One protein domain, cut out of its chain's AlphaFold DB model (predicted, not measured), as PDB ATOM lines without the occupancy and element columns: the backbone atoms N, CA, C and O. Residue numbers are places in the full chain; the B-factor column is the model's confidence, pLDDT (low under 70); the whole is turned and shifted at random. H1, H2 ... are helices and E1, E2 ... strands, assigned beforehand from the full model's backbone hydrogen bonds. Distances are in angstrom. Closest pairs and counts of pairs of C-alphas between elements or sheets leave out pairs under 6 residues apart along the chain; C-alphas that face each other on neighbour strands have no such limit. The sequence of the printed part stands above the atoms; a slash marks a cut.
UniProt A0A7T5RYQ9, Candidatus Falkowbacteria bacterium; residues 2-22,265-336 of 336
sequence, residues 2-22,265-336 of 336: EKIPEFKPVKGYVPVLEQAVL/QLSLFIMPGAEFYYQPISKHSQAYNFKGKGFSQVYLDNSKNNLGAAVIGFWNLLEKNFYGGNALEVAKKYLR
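Overview. This is residues 2 to 22 and 265 to 336 of the 336 residues of a protein of Candidatus Falkowbacteria bacterium (UniProt A0A7T5RYQ9). This is a small sandwich of two three-stranded antiparallel sheets, partly face to face with their strands crossed; E1 runs on into E2 and so links one sheet to the other. H2 packs over one face of the sheet E1 - E5 - E6, the short H1 is on its opposite face, and residues 2 to 22, a long stretch with no named element, run out along the longest axis. The printed part has 93 residues, with six named strands and two named helices in the order E1 E2 E3 E4 E5 H1 E6 H2, and its class is mixed, helices and strands; the second sheet has the order E2 - E4 - E3. The whole is compact, with a radius of gyration of the C-alphas of 13.1 A, yet elongated in outline, spanning 48 by 25 by 21 A.

Arrangement. Pass residues 2 to 22 and look at E1, residues 267 to 272, an edge strand. Its antiparallel neighbour is E5, residues 308 to 312, where N 269 and O 311 are 2.8 A apart. E5 also pairs antiparallel with E6, residues 324 to 326, where N 310 and O 325 are 2.8 A apart. E1 runs on at 96 degrees into E2, residues 274 to 277, whose antiparallel neighbour is E4, residues 295 to 302; N 277 and O 299 are 2.8 A apart. E4 forms a hairpin with E3, residues 286 to 292, where N 288 and O 298 are 2.8 A apart. The two sheets form a sandwich, two sheets face to face, with best planes 25 degrees apart and strands at 57 degrees. H2, residues 327 to 335, is on the first sheet over E5 and E6 at a height of 8.3 A; its closest C-alphas to E5 are those of Ala 327 and Ala 309, 4.4 A apart. H1, residues 314 to 318, is on the opposite face. In H1 and H2 every O i to N i+4 pair is within hydrogen-bond range.

Along the chain. Find C-alpha 267 at (18.157, 5.395, 16.568); from there E1 runs 15.7 A. E2 follows with 10.0 A, then E3 with 17.2 A. Find C-alpha 295 at (0.339, 8.772, -1.519), where E4 begins its 20.0 A. E5 measures 13.4 A, H1 6.3 A and E6 7.1 A; H2 runs 11.1 A to C-alpha 335 at (14.183, -5.701, 18.434).

Size, cuts and confidence. The two C-alphas farthest apart are those of Glu 2 and Val 21, at 48.7 A. Residues 23 to 264 are not printed, and C-alphas 22 and 265 are 6.0 A apart across that cut. Of the links between named elements, E2 to E3 is short and the others are tight. The mean pLDDT of the printed part is 78.5; residues 2 to 20 and 292 to 293 are under 70.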
ATOM      1  N   GLU A   2     -23.567  11.946   4.817       28.45
ATOM      2  CA  GLU A   2     -22.325  11.530   4.161       28.45
ATOM      3  C   GLU A   2     -21.566  10.596   5.106       28.45
ATOM      4  O   GLU A   2     -21.354  10.914   6.278       28.45
ATOM      5  N   LYS A   3     -21.223   9.400   4.618       25.22
ATOM      6  CA  LYS A   3     -20.402   8.448   5.366       25.22
ATOM      7  C   LYS A   3     -19.036   9.093   5.597       25.22
ATOM      8  O   LYS A   3     -18.306   9.329   4.640       25.22
ATOM      9  N   ILE A   4     -18.700   9.353   6.860       25.31
ATOM     10  CA  ILE A   4     -17.350   9.748   7.271       25.31
ATOM     11  C   ILE A   4     -16.388   8.663   6.750       25.31
ATOM     12  O   ILE A   4     -16.598   7.490   7.078       25.31
ATOM     13  N   PRO A   5     -15.375   8.998   5.929       32.12
ATOM     14  CA  PRO A   5     -14.436   8.012   5.415       32.12
ATOM     15  C   PRO A   5     -13.741   7.286   6.567       32.12
ATOM     16  O   PRO A   5     -13.261   7.902   7.520       32.12
ATOM     17  N   GLU A   6     -13.682   5.961   6.487       35.12
ATOM     18  CA  GLU A   6     -12.922   5.147   7.430       35.12
ATOM     19  C   GLU A   6     -11.427   5.483   7.287       35.12
ATOM     20  O   GLU A   6     -10.774   5.111   6.309       35.12
ATOM     21  N   PHE A   7     -10.879   6.221   8.255       43.25
ATOM     22  CA  PHE A   7      -9.459   6.564   8.299       43.25
ATOM     23  C   PHE A   7      -8.630   5.301   8.549       43.25
ATOM     24  O   PHE A   7      -8.590   4.785   9.667       43.25
ATOM     25  N   LYS A   8      -7.972   4.788   7.504       45.97
ATOM     26  CA  LYS A   8      -7.106   3.610   7.612       45.97
ATOM     27  C   LYS A   8      -5.688   4.028   8.017       45.97
ATOM     28  O   LYS A   8      -5.102   4.874   7.337       45.97
ATOM     29  N   PRO A   9      -5.119   3.450   9.086       53.72
ATOM     30  CA  PRO A   9      -3.731   3.697   9.445       53.72
ATOM     31  C   PRO A   9      -2.763   3.076   8.433       53.72
ATOM     32  O   PRO A   9      -3.075   2.086   7.760       53.72
ATOM     33  N   VAL A  10      -1.575   3.669   8.329       57.16
ATOM     34  CA  VAL A  10      -0.499   3.188   7.454       57.16
ATOM     35  C   VAL A  10       0.078   1.898   8.037       57.16
ATOM     36  O   VAL A  10       0.665   1.908   9.117       57.16
ATOM     37  N   LYS A  11      -0.069   0.775   7.322       49.91
ATOM     38  CA  LYS A  11       0.573  -0.497   7.687       49.91
ATOM     39  C   LYS A  11       1.980  -0.562   7.086       49.91
ATOM     40  O   LYS A  11       2.123  -0.458   5.872       49.91
ATOM     41  N   GLY A  12       2.973  -0.720   7.966       51.34
ATOM     42  CA  GLY A  12       4.412  -0.919   7.735       51.34
ATOM     43  C   GLY A  12       4.986  -0.623   6.342       51.34
ATOM     44  O   GLY A  12       4.966  -1.487   5.469       51.34
ATOM     45  N   TYR A  13       5.654   0.526   6.196       42.88
ATOM     46  CA  TYR A  13       6.656   0.745   5.150       42.88
ATOM     47  C   TYR A  13       8.000   1.048   5.804       42.88
ATOM     48  O   TYR A  13       8.147   2.006   6.556       42.88
ATOM     49  N   VAL A  14       8.979   0.191   5.537       48.84
ATOM     50  CA  VAL A  14      10.283   0.225   6.195       48.84
ATOM     51  C   VAL A  14      11.353  -0.040   5.135       48.84
ATOM     52  O   VAL A  14      11.580  -1.208   4.805       48.84
ATOM     53  N   PRO A  15      11.962   1.002   4.551       46.50
ATOM     54  CA  PRO A  15      12.949   0.831   3.491       46.50
ATOM     55  C   PRO A  15      14.334   0.463   4.050       46.50
ATOM     56  O   PRO A  15      14.602   0.573   5.248       46.50
ATOM     57  N   VAL A  16      15.206   0.003   3.151       42.91
ATOM     58  CA  VAL A  16      16.621  -0.293   3.410       42.91
ATOM     59  C   VAL A  16      17.376   1.033   3.547       42.91
ATOM     60  O   VAL A  16      17.253   1.908   2.696       42.91
ATOM     61  N   LEU A  17      18.112   1.213   4.643       54.41
ATOM     62  CA  LEU A  17      18.860   2.438   4.931       54.41
ATOM     63  C   LEU A  17      20.294   2.277   4.406       54.41
ATOM     64  O   LEU A  17      21.166   1.820   5.133       54.41
ATOM     65  N   GLU A  18      20.531   2.618   3.138       48.19
ATOM     66  CA  GLU A  18      21.799   2.342   2.425       48.19
ATOM     67  C   GLU A  18      23.043   3.061   2.994       48.19
ATOM     68  O   GLU A  18      24.161   2.695   2.648       48.19
ATOM     69  N   GLN A  19      22.884   4.052   3.883       53.78
ATOM     70  CA  GLN A  19      23.997   4.835   4.460       53.78
ATOM     71  C   GLN A  19      23.993   4.922   5.992       53.78
ATOM     72  O   GLN A  19      24.820   5.623   6.573       53.78
ATOM     73  N   ALA A  20      23.061   4.249   6.667       62.72
ATOM     74  CA  ALA A  20      22.922   4.375   8.110       62.72
ATOM     75  C   ALA A  20      23.477   3.138   8.818       62.72
ATOM     76  O   ALA A  20      23.157   2.005   8.458       62.72
ATOM     77  N   VAL A  21      24.314   3.359   9.831       71.38
ATOM     78  CA  VAL A  21      25.060   2.286  10.491       71.38
ATOM     79  C   VAL A  21      24.428   2.012  11.849       71.38
ATOM     80  O   VAL A  21      24.317   2.895  12.704       71.38
ATOM     81  N   LEU A  22      23.987   0.769  12.049       79.31
ATOM     82  CA  LEU A  22      23.642   0.295  13.382       79.31
ATOM     83  C   LEU A  22      24.934   0.169  14.189       79.31
ATOM     84  O   LEU A  22      25.916  -0.402  13.718       79.31
ATOM     85  N   GLN A 265      24.652   7.217  13.121       73.19
ATOM     86  CA  GLN A 265      24.106   6.215  14.014       73.19
ATOM     87  C   GLN A 265      22.580   6.152  13.931       73.19
ATOM     88  O   GLN A 265      21.875   7.151  14.090       73.19
ATOM     89  N   LEU A 266      22.068   4.938  13.735       82.94
ATOM     90  CA  LEU A 266      20.636   4.679  13.763       82.94
ATOM     91  C   LEU A 266      20.074   4.657  15.185       82.94
ATOM     92  O   LEU A 266      20.531   3.894  16.037       82.94
ATOM     93  N   SER A 267      19.001   5.426  15.373       89.88
ATOM     94  CA  SER A 267      18.157   5.395  16.568       89.88
ATOM     95  C   SER A 267      16.701   5.158  16.178       89.88
ATOM     96  O   SER A 267      16.242   5.594  15.118       89.88
ATOM     97  N   LEU A 268      15.965   4.473  17.046       92.94
ATOM     98  CA  LEU A 268      14.533   4.253  16.917       92.94
ATOM     99  C   LEU A 268      13.782   5.261  17.794       92.94
ATOM    100  O   LEU A 268      13.810   5.154  19.018       92.94
ATOM    101  N   PHE A 269      13.106   6.228  17.176       94.56
ATOM    102  CA  PHE A 269      12.334   7.259  17.869       94.56
ATOM    103  C   PHE A 269      10.906   6.783  18.086       94.56
ATOM    104  O   PHE A 269      10.186   6.549  17.120       94.56
ATOM    105  N   ILE A 270      10.495   6.657  19.342       96.62
ATOM    106  CA  ILE A 270       9.185   6.177  19.766       96.62
ATOM    107  C   ILE A 270       8.357   7.357  20.271       96.62
ATOM    108  O   ILE A 270       8.766   8.059  21.195       96.62
ATOM    109  N   MET A 271       7.178   7.531  19.679       96.44
ATOM    110  CA  MET A 271       6.180   8.551  20.008       96.44
ATOM    111  C   MET A 271       4.926   7.854  20.556       96.44
ATOM    112  O   MET A 271       4.073   7.412  19.773       96.44
ATOM    113  N   PRO A 272       4.821   7.667  21.883       96.31
ATOM    114  CA  PRO A 272       3.665   7.036  22.503       96.31
ATOM    115  C   PRO A 272       2.371   7.806  22.219       96.31
ATOM    116  O   PRO A 272       2.352   9.027  22.075       96.31
ATOM    117  N   GLY A 273       1.262   7.080  22.099       95.25
ATOM    118  CA  GLY A 273      -0.053   7.662  21.845       95.25
ATOM    119  C   GLY A 273      -0.247   8.256  20.442       95.25
ATOM    120  O   GLY A 273      -1.297   8.853  20.202       95.25
ATOM    121  N   ALA A 274       0.717   8.101  19.528       95.12
ATOM    122  CA  ALA A 274       0.671   8.612  18.157       95.12
ATOM    123  C   ALA A 274       0.437   7.510  17.108       95.12
ATOM    124  O   ALA A 274       0.712   6.334  17.351       95.12
ATOM    125  N   GLU A 275      -0.050   7.888  15.927       94.69
ATOM    126  CA  GLU A 275      -0.285   6.988  14.793       94.69
ATOM    127  C   GLU A 275      -0.194   7.729  13.451       94.69
ATOM    128  O   GLU A 275      -0.474   8.926  13.373       94.69
ATOM    129  N   PHE A 276       0.216   7.010  12.401       92.69
ATOM    130  CA  PHE A 276       0.294   7.534  11.038       92.69
ATOM    131  C   PHE A 276      -0.970   7.214  10.235       92.69
ATOM    132  O   PHE A 276      -1.400   6.059  10.152       92.69
ATOM    133  N   TYR A 277      -1.500   8.230   9.564       91.00
ATOM    134  CA  TYR A 277      -2.690   8.182   8.722       91.00
ATOM    135  C   TYR A 277      -2.354   8.595   7.285       91.00
ATOM    136  O   TYR A 277      -1.462   9.407   7.051       91.00
ATOM    137  N   TYR A 278      -3.086   8.071   6.301       89.75
ATOM    138  CA  TYR A 278      -2.934   8.490   4.897       89.75
ATOM    139  C   TYR A 278      -3.554   9.864   4.590       89.75
ATOM    140  O   TYR A 278      -3.347  10.417   3.514       89.75
ATOM    141  N   GLN A 279      -4.329  10.410   5.525       89.75
ATOM    142  CA  GLN A 279      -4.990  11.708   5.430       89.75
ATOM    143  C   GLN A 279      -4.877  12.421   6.781       89.75
ATOM    144  O   GLN A 279      -4.812  11.737   7.807       89.75
ATOM    145  N   PRO A 280      -4.865  13.764   6.812       91.12
ATOM    146  CA  PRO A 280      -4.886  14.498   8.068       91.12
ATOM    147  C   PRO A 280      -6.203  14.223   8.800       91.12
ATOM    148  O   PRO A 280      -7.278  14.272   8.202       91.12
ATOM    149  N   ILE A 281      -6.122  13.940  10.099       90.00
ATOM    150  CA  ILE A 281      -7.301  13.691  10.946       90.00
ATOM    151  C   ILE A 281      -7.618  14.871  11.870       90.00
ATOM    152  O   ILE A 281      -8.677  14.902  12.494       90.00
ATOM    153  N   SER A 282      -6.714  15.850  11.959       89.44
ATOM    154  CA  SER A 282      -6.919  17.093  12.693       89.44
ATOM    155  C   SER A 282      -6.088  18.236  12.099       89.44
ATOM    156  O   SER A 282      -5.170  18.022  11.307       89.44
ATOM    157  N   LYS A 283      -6.358  19.468  12.545       86.62
ATOM    158  CA  LYS A 283      -5.546  20.655  12.212       86.62
ATOM    159  C   LYS A 283      -4.103  20.596  12.739       86.62
ATOM    160  O   LYS A 283      -3.294  21.442  12.377       86.62
ATOM    161  N   HIS A 284      -3.805  19.650  13.630       85.31
ATOM    162  CA  HIS A 284      -2.489  19.453  14.238       85.31
ATOM    163  C   HIS A 284      -1.728  18.263  13.639       85.31
ATOM    164  O   HIS A 284      -0.605  17.997  14.061       85.31
ATOM    165  N   SER A 285      -2.316  17.566  12.660       91.19
ATOM    166  CA  SER A 285      -1.671  16.467  11.947       91.19
ATOM    167  C   SER A 285      -0.334  16.915  11.350       91.19
ATOM    168  O   SER A 285      -0.282  17.829  10.527       91.19
ATOM    169  N   GLN A 286       0.756  16.252  11.738       92.69
ATOM    170  CA  GLN A 286       2.088  16.546  11.223       92.69
ATOM    171  C   GLN A 286       2.363  15.725   9.962       92.69
ATOM    172  O   GLN A 286       2.420  14.498  10.019       92.69
ATOM    173  N   ALA A 287       2.560  16.396   8.827       92.81
ATOM    174  CA  ALA A 287       2.868  15.737   7.562       92.81
ATOM    175  C   ALA A 287       4.300  15.177   7.535       92.81
ATOM    176  O   ALA A 287       5.233  15.816   8.020       92.81
ATOM    177  N   TYR A 288       4.451  14.002   6.927       92.06
ATOM    178  CA  TYR A 288       5.717  13.365   6.587       92.06
ATOM    179  C   TYR A 288       5.720  12.979   5.104       92.06
ATOM    180  O   TYR A 288       4.751  12.407   4.603       92.06
ATOM    181  N   ASN A 289       6.826  13.248   4.414       90.00
ATOM    182  CA  ASN A 289       7.074  12.842   3.037       90.00
ATOM    183  C   ASN A 289       7.073  11.317   2.938       90.00
ATOM    184  O   ASN A 289       7.823  10.637   3.639       90.00
ATOM    185  N   PHE A 290       6.262  10.776   2.035       85.88
ATOM    186  CA  PHE A 290       6.111   9.343   1.838       85.88
ATOM    187  C   PHE A 290       6.231   9.000   0.356       85.88
ATOM    188  O   PHE A 290       5.547   9.572  -0.484       85.88
ATOM    189  N   LYS A 291       7.102   8.045   0.020       75.81
ATOM    190  CA  LYS A 291       7.278   7.549  -1.354       75.81
ATOM    191  C   LYS A 291       6.551   6.213  -1.544       75.81
ATOM    192  O   LYS A 291       7.155   5.217  -1.935       75.81
ATOM    193  N   GLY A 292       5.265   6.175  -1.200       69.12
ATOM    194  CA  GLY A 292       4.416   4.994  -1.357       69.12
ATOM    195  C   GLY A 292       3.583   5.017  -2.637       69.12
ATOM    196  O   GLY A 292       3.401   6.054  -3.271       69.12
ATOM    197  N   LYS A 293       3.021   3.864  -3.018       62.69
ATOM    198  CA  LYS A 293       2.077   3.791  -4.144       62.69
ATOM    199  C   LYS A 293       0.789   4.548  -3.789       62.69
ATOM    200  O   LYS A 293       0.053   4.112  -2.910       62.69
ATOM    201  N   GLY A 294       0.521   5.657  -4.481       71.50
ATOM    202  CA  GLY A 294      -0.737   6.413  -4.387       71.50
ATOM    203  C   GLY A 294      -0.789   7.522  -3.329       71.50
ATOM    204  O   GLY A 294      -1.774   8.250  -3.291       71.50
ATOM    205  N   PHE A 295       0.256   7.696  -2.512       75.81
ATOM    206  CA  PHE A 295       0.339   8.772  -1.519       75.81
ATOM    207  C   PHE A 295       1.743   9.375  -1.508       75.81
ATOM    208  O   PHE A 295       2.723   8.644  -1.388       75.81
ATOM    209  N   SER A 296       1.825  10.703  -1.596       84.44
ATOM    210  CA  SER A 296       3.072  11.469  -1.456       84.44
ATOM    211  C   SER A 296       3.389  11.841  -0.004       84.44
ATOM    212  O   SER A 296       4.509  12.251   0.306       84.44
ATOM    213  N   GLN A 297       2.404  11.725   0.889       91.62
ATOM    214  CA  GLN A 297       2.510  12.098   2.295       91.62
ATOM    215  C   GLN A 297       1.712  11.150   3.187       91.62
ATOM    216  O   GLN A 297       0.725  10.546   2.766       91.62
ATOM    217  N   VAL A 298       2.140  11.064   4.441       93.19
ATOM    218  CA  VAL A 298       1.384  10.491   5.558       93.19
ATOM    219  C   VAL A 298       1.392  11.481   6.715       93.19
ATOM    220  O   VAL A 298       2.222  12.384   6.764       93.19
ATOM    221  N   TYR A 299       0.469  11.324   7.649       93.88
ATOM    222  CA  TYR A 299       0.195  12.312   8.681       93.88
ATOM    223  C   TYR A 299       0.263  11.661  10.053       93.88
ATOM    224  O   TYR A 299      -0.477  10.721  10.329       93.88
ATOM    225  N   LEU A 300       1.158  12.148  10.903       94.69
ATOM    226  CA  LEU A 300       1.276  11.727  12.291       94.69
ATOM    227  C   LEU A 300       0.322  12.547  13.163       94.69
ATOM    228  O   LEU A 300       0.372  13.776  13.150       94.69
ATOM    229  N   ASP A 301      -0.520  11.875  13.942       94.06
ATOM    230  CA  ASP A 301      -1.451  12.521  14.874       94.06
ATOM    231  C   ASP A 301      -1.767  11.587  16.060       94.06
ATOM    232  O   ASP A 301      -1.152  10.531  16.232       94.06
ATOM    233  N   ASN A 302      -2.700  11.984  16.921       91.81
ATOM    234  CA  ASN A 302      -3.214  11.221  18.047       91.81
ATOM    235  C   ASN A 302      -3.788   9.875  17.600       91.81
ATOM    236  O   ASN A 302      -4.726   9.813  16.805       91.81
ATOM    237  N   SER A 303      -3.290   8.794  18.198       88.81
ATOM    238  CA  SER A 303      -3.853   7.463  17.998       88.81
ATOM    239  C   SER A 303      -5.170   7.320  18.747       88.81
ATOM    240  O   SER A 303      -5.204   7.468  19.971       88.81
ATOM    241  N   LYS A 304      -6.235   6.914  18.052       83.25
ATOM    242  CA  LYS A 304      -7.536   6.607  18.675       83.25
ATOM    243  C   LYS A 304      -7.452   5.485  19.719       83.25
ATOM    244  O   LYS A 304      -8.161   5.534  20.716       83.25
ATOM    245  N   ASN A 305      -6.536   4.533  19.530       84.12
ATOM    246  CA  ASN A 305      -6.407   3.329  20.358       84.12
ATOM    247  C   ASN A 305      -5.191   3.370  21.299       84.12
ATOM    248  O   ASN A 305      -4.739   2.322  21.753       84.12
ATOM    249  N   ASN A 306      -4.628   4.559  21.562       83.69
ATOM    250  CA  ASN A 306      -3.393   4.709  22.344       83.69
ATOM    251  C   ASN A 306      -2.243   3.831  21.811       83.69
ATOM    252  O   ASN A 306      -1.444   3.314  22.583       83.69
ATOM    253  N   LEU A 307      -2.137   3.631  20.492       89.69
ATOM    254  CA  LEU A 307      -0.957   2.986  19.911       89.69
ATOM    255  C   LEU A 307       0.256   3.917  20.032       89.69
ATOM    256  O   LEU A 307       0.163   4.997  20.602       89.69
ATOM    257  N   GLY A 308       1.414   3.499  19.538       94.56
ATOM    258  CA  GLY A 308       2.541   4.410  19.353       94.56
ATOM    259  C   GLY A 308       2.969   4.437  17.901       94.56
ATOM    260  O   GLY A 308       2.712   3.490  17.152       94.56
ATOM    261  N   ALA A 309       3.691   5.487  17.544       95.44
ATOM    262  CA  ALA A 309       4.391   5.587  16.280       95.44
ATOM    263  C   ALA A 309       5.896   5.440  16.503       95.44
ATOM    264  O   ALA A 309       6.419   5.763  17.572       95.44
ATOM    265  N   ALA A 310       6.589   4.959  15.480       94.69
ATOM    266  CA  ALA A 310       8.034   4.948  15.422       94.69
ATOM    267  C   ALA A 310       8.531   5.612  14.141       94.69
ATOM    268  O   ALA A 310       7.932   5.426  13.082       94.69
ATOM    269  N   VAL A 311       9.647   6.330  14.244       91.69
ATOM    270  CA  VAL A 311      10.435   6.844  13.116       91.69
ATOM    271  C   VAL A 311      11.884   6.421  13.322       91.69
ATOM    272  O   VAL A 311      12.421   6.506  14.424       91.69
ATOM    273  N   ILE A 312      12.516   5.920  12.269       88.69
ATOM    274  CA  ILE A 312      13.894   5.440  12.305       88.69
ATOM    275  C   ILE A 312      14.811   6.557  11.829       88.69
ATOM    276  O   ILE A 312      14.639   7.074  10.727       88.69
ATOM    277  N   GLY A 313      15.821   6.877  12.631       84.56
ATOM    278  CA  GLY A 313      16.821   7.887  12.318       84.56
ATOM    279  C   GLY A 313      16.361   9.303  12.658       84.56
ATOM    280  O   GLY A 313      15.240   9.720  12.367       84.56
ATOM    281  N   PHE A 314      17.269  10.065  13.264       81.56
ATOM    282  CA  PHE A 314      16.983  11.417  13.737       81.56
ATOM    283  C   PHE A 314      16.662  12.375  12.586       81.56
ATOM    284  O   PHE A 314      15.727  13.164  12.670       81.56
ATOM    285  N   TRP A 315      17.374  12.252  11.465       77.88
ATOM    286  CA  TRP A 315      17.142  13.093  10.289       77.88
ATOM    287  C   TRP A 315      15.780  12.889   9.662       77.88
ATOM    288  O   TRP A 315      15.148  13.856   9.267       77.88
ATOM    289  N   ASN A 316      15.273  11.659   9.655       81.19
ATOM    290  CA  ASN A 316      13.929  11.394   9.158       81.19
ATOM    291  C   ASN A 316      12.863  12.056  10.041       81.19
ATOM    292  O   ASN A 316      11.856  12.543   9.530       81.19
ATOM    293  N   LEU A 317      13.105  12.147  11.353       85.25
ATOM    294  CA  LEU A 317      12.250  12.905  12.266       85.25
ATOM    295  C   LEU A 317      12.329  14.421  12.013       85.25
ATOM    296  O   LEU A 317      11.299  15.099  12.072       85.25
ATOM    297  N   LEU A 318      13.523  14.955  11.745       79.25
ATOM    298  CA  LEU A 318      13.742  16.383  11.495       79.25
ATOM    299  C   LEU A 318      13.201  16.834  10.134       79.25
ATOM    300  O   LEU A 318      12.393  17.755  10.071       79.25
ATOM    301  N   GLU A 319      13.601  16.156   9.061       78.94
ATOM    302  CA  GLU A 319      13.207  16.441   7.673       78.94
ATOM    303  C   GLU A 319      11.790  15.956   7.342       78.94
ATOM    304  O   GLU A 319      11.306  16.142   6.226       78.94
ATOM    305  N   LYS A 320      11.118  15.326   8.313       87.31
ATOM    306  CA  LYS A 320       9.777  14.762   8.164       87.31
ATOM    307  C   LYS A 320       9.710  13.765   7.015       87.31
ATOM    308  O   LYS A 320       8.757  13.756   6.251       87.31
ATOM    309  N   ASN A 321      10.695  12.884   6.899       85.62
ATOM    310  CA  ASN A 321      10.622  11.777   5.957       85.62
ATOM    311  C   ASN A 321      10.061  10.532   6.652       85.62
ATOM    312  O   ASN A 321      10.494  10.155   7.742       85.62
ATOM    313  N   PHE A 322       9.087   9.869   6.033       87.81
ATOM    314  CA  PHE A 322       8.464   8.687   6.613       87.81
ATOM    315  C   PHE A 322       9.341   7.445   6.433       87.81
ATOM    316  O   PHE A 322       9.374   6.819   5.374       87.81
ATOM    317  N   TYR A 323      10.008   7.071   7.523       83.62
ATOM    318  CA  TYR A 323      10.806   5.853   7.663       83.62
ATOM    319  C   TYR A 323      10.395   5.145   8.954       83.62
ATOM    320  O   TYR A 323      11.137   5.127   9.936       83.62
ATOM    321  N   GLY A 324       9.159   4.654   9.008       85.69
ATOM    322  CA  GLY A 324       8.534   4.322  10.281       85.69
ATOM    323  C   GLY A 324       7.212   3.573  10.179       85.69
ATOM    324  O   GLY A 324       6.909   2.909   9.191       85.69
ATOM    325  N   GLY A 325       6.420   3.653  11.241       90.56
ATOM    326  CA  GLY A 325       5.123   2.988  11.315       90.56
ATOM    327  C   GLY A 325       4.634   2.859  12.748       90.56
ATOM    328  O   GLY A 325       4.968   3.677  13.602       90.56
ATOM    329  N   ASN A 326       3.852   1.818  13.024       93.19
ATOM    330  CA  ASN A 326       3.436   1.505  14.383       93.19
ATOM    331  C   ASN A 326       4.653   1.136  15.254       93.19
ATOM    332  O   ASN A 326       5.470   0.300  14.869       93.19
ATOM    333  N   ALA A 327       4.749   1.725  16.447       93.00
ATOM    334  CA  ALA A 327       5.876   1.547  17.360       93.00
ATOM    335  C   ALA A 327       6.147   0.078  17.681       93.00
ATOM    336  O   ALA A 327       7.295  -0.359  17.657       93.00
ATOM    337  N   LEU A 328       5.096  -0.699  17.945       90.06
ATOM    338  CA  LEU A 328       5.245  -2.101  18.293       90.06
ATOM    339  C   LEU A 328       5.617  -2.946  17.071       90.06
ATOM    340  O   LEU A 328       6.439  -3.842  17.196       90.06
ATOM    341  N   GLU A 329       5.046  -2.691  15.897       89.31
ATOM    342  CA  GLU A 329       5.418  -3.420  14.674       89.31
ATOM    343  C   GLU A 329       6.883  -3.177  14.297       89.31
ATOM    344  O   GLU A 329       7.620  -4.127  14.023       89.31
ATOM    345  N   VAL A 330       7.325  -1.918  14.356       88.44
ATOM    346  CA  VAL A 330       8.717  -1.546  14.089       88.44
ATOM    347  C   VAL A 330       9.641  -2.151  15.149       88.44
ATOM    348  O   VAL A 330      10.625  -2.800  14.795       88.44
ATOM    349  N   ALA A 331       9.299  -2.045  16.437       86.81
ATOM    350  CA  ALA A 331      10.067  -2.673  17.510       86.81
ATOM    351  C   ALA A 331      10.151  -4.197  17.336       86.81
ATOM    352  O   ALA A 331      11.225  -4.766  17.464       86.81
ATOM    353  N   LYS A 332       9.062  -4.874  16.954       85.62
ATOM    354  CA  LYS A 332       9.085  -6.320  16.678       85.62
ATOM    355  C   LYS A 332      10.008  -6.685  15.521       85.62
ATOM    356  O   LYS A 332      10.657  -7.720  15.583       85.62
ATOM    357  N   LYS A 333      10.055  -5.868  14.470       84.94
ATOM    358  CA  LYS A 333      10.913  -6.121  13.306       84.94
ATOM    359  C   LYS A 333      12.399  -6.023  13.657       84.94
ATOM    360  O   LYS A 333      13.189  -6.819  13.162       84.94
ATOM    361  N   TYR A 334      12.775  -5.052  14.485       84.44
ATOM    362  CA  TYR A 334      14.183  -4.731  14.739       84.44
ATOM    363  C   TYR A 334      14.726  -5.249  16.067       84.44
ATOM    364  O   TYR A 334      15.928  -5.476  16.193       84.44
ATOM    365  N   LEU A 335      13.845  -5.454  17.040       85.75
ATOM    366  CA  LEU A 335      14.183  -5.701  18.434       85.75
ATOM    367  C   LEU A 335      13.560  -6.988  18.986       85.75
ATOM    368  O   LEU A 335      13.494  -7.110  20.196       85.75
ATOM    369  N   ARG A 336      13.067  -7.930  18.173       78.62
ATOM    370  CA  ARG A 336      12.744  -9.290  18.657       78.62
ATOM    371  C   ARG A 336      13.859 -10.261  18.357       78.62
ATOM    372  O   ARG A 336      14.306 -10.260  17.191       78.62
TER     373      ARG A 336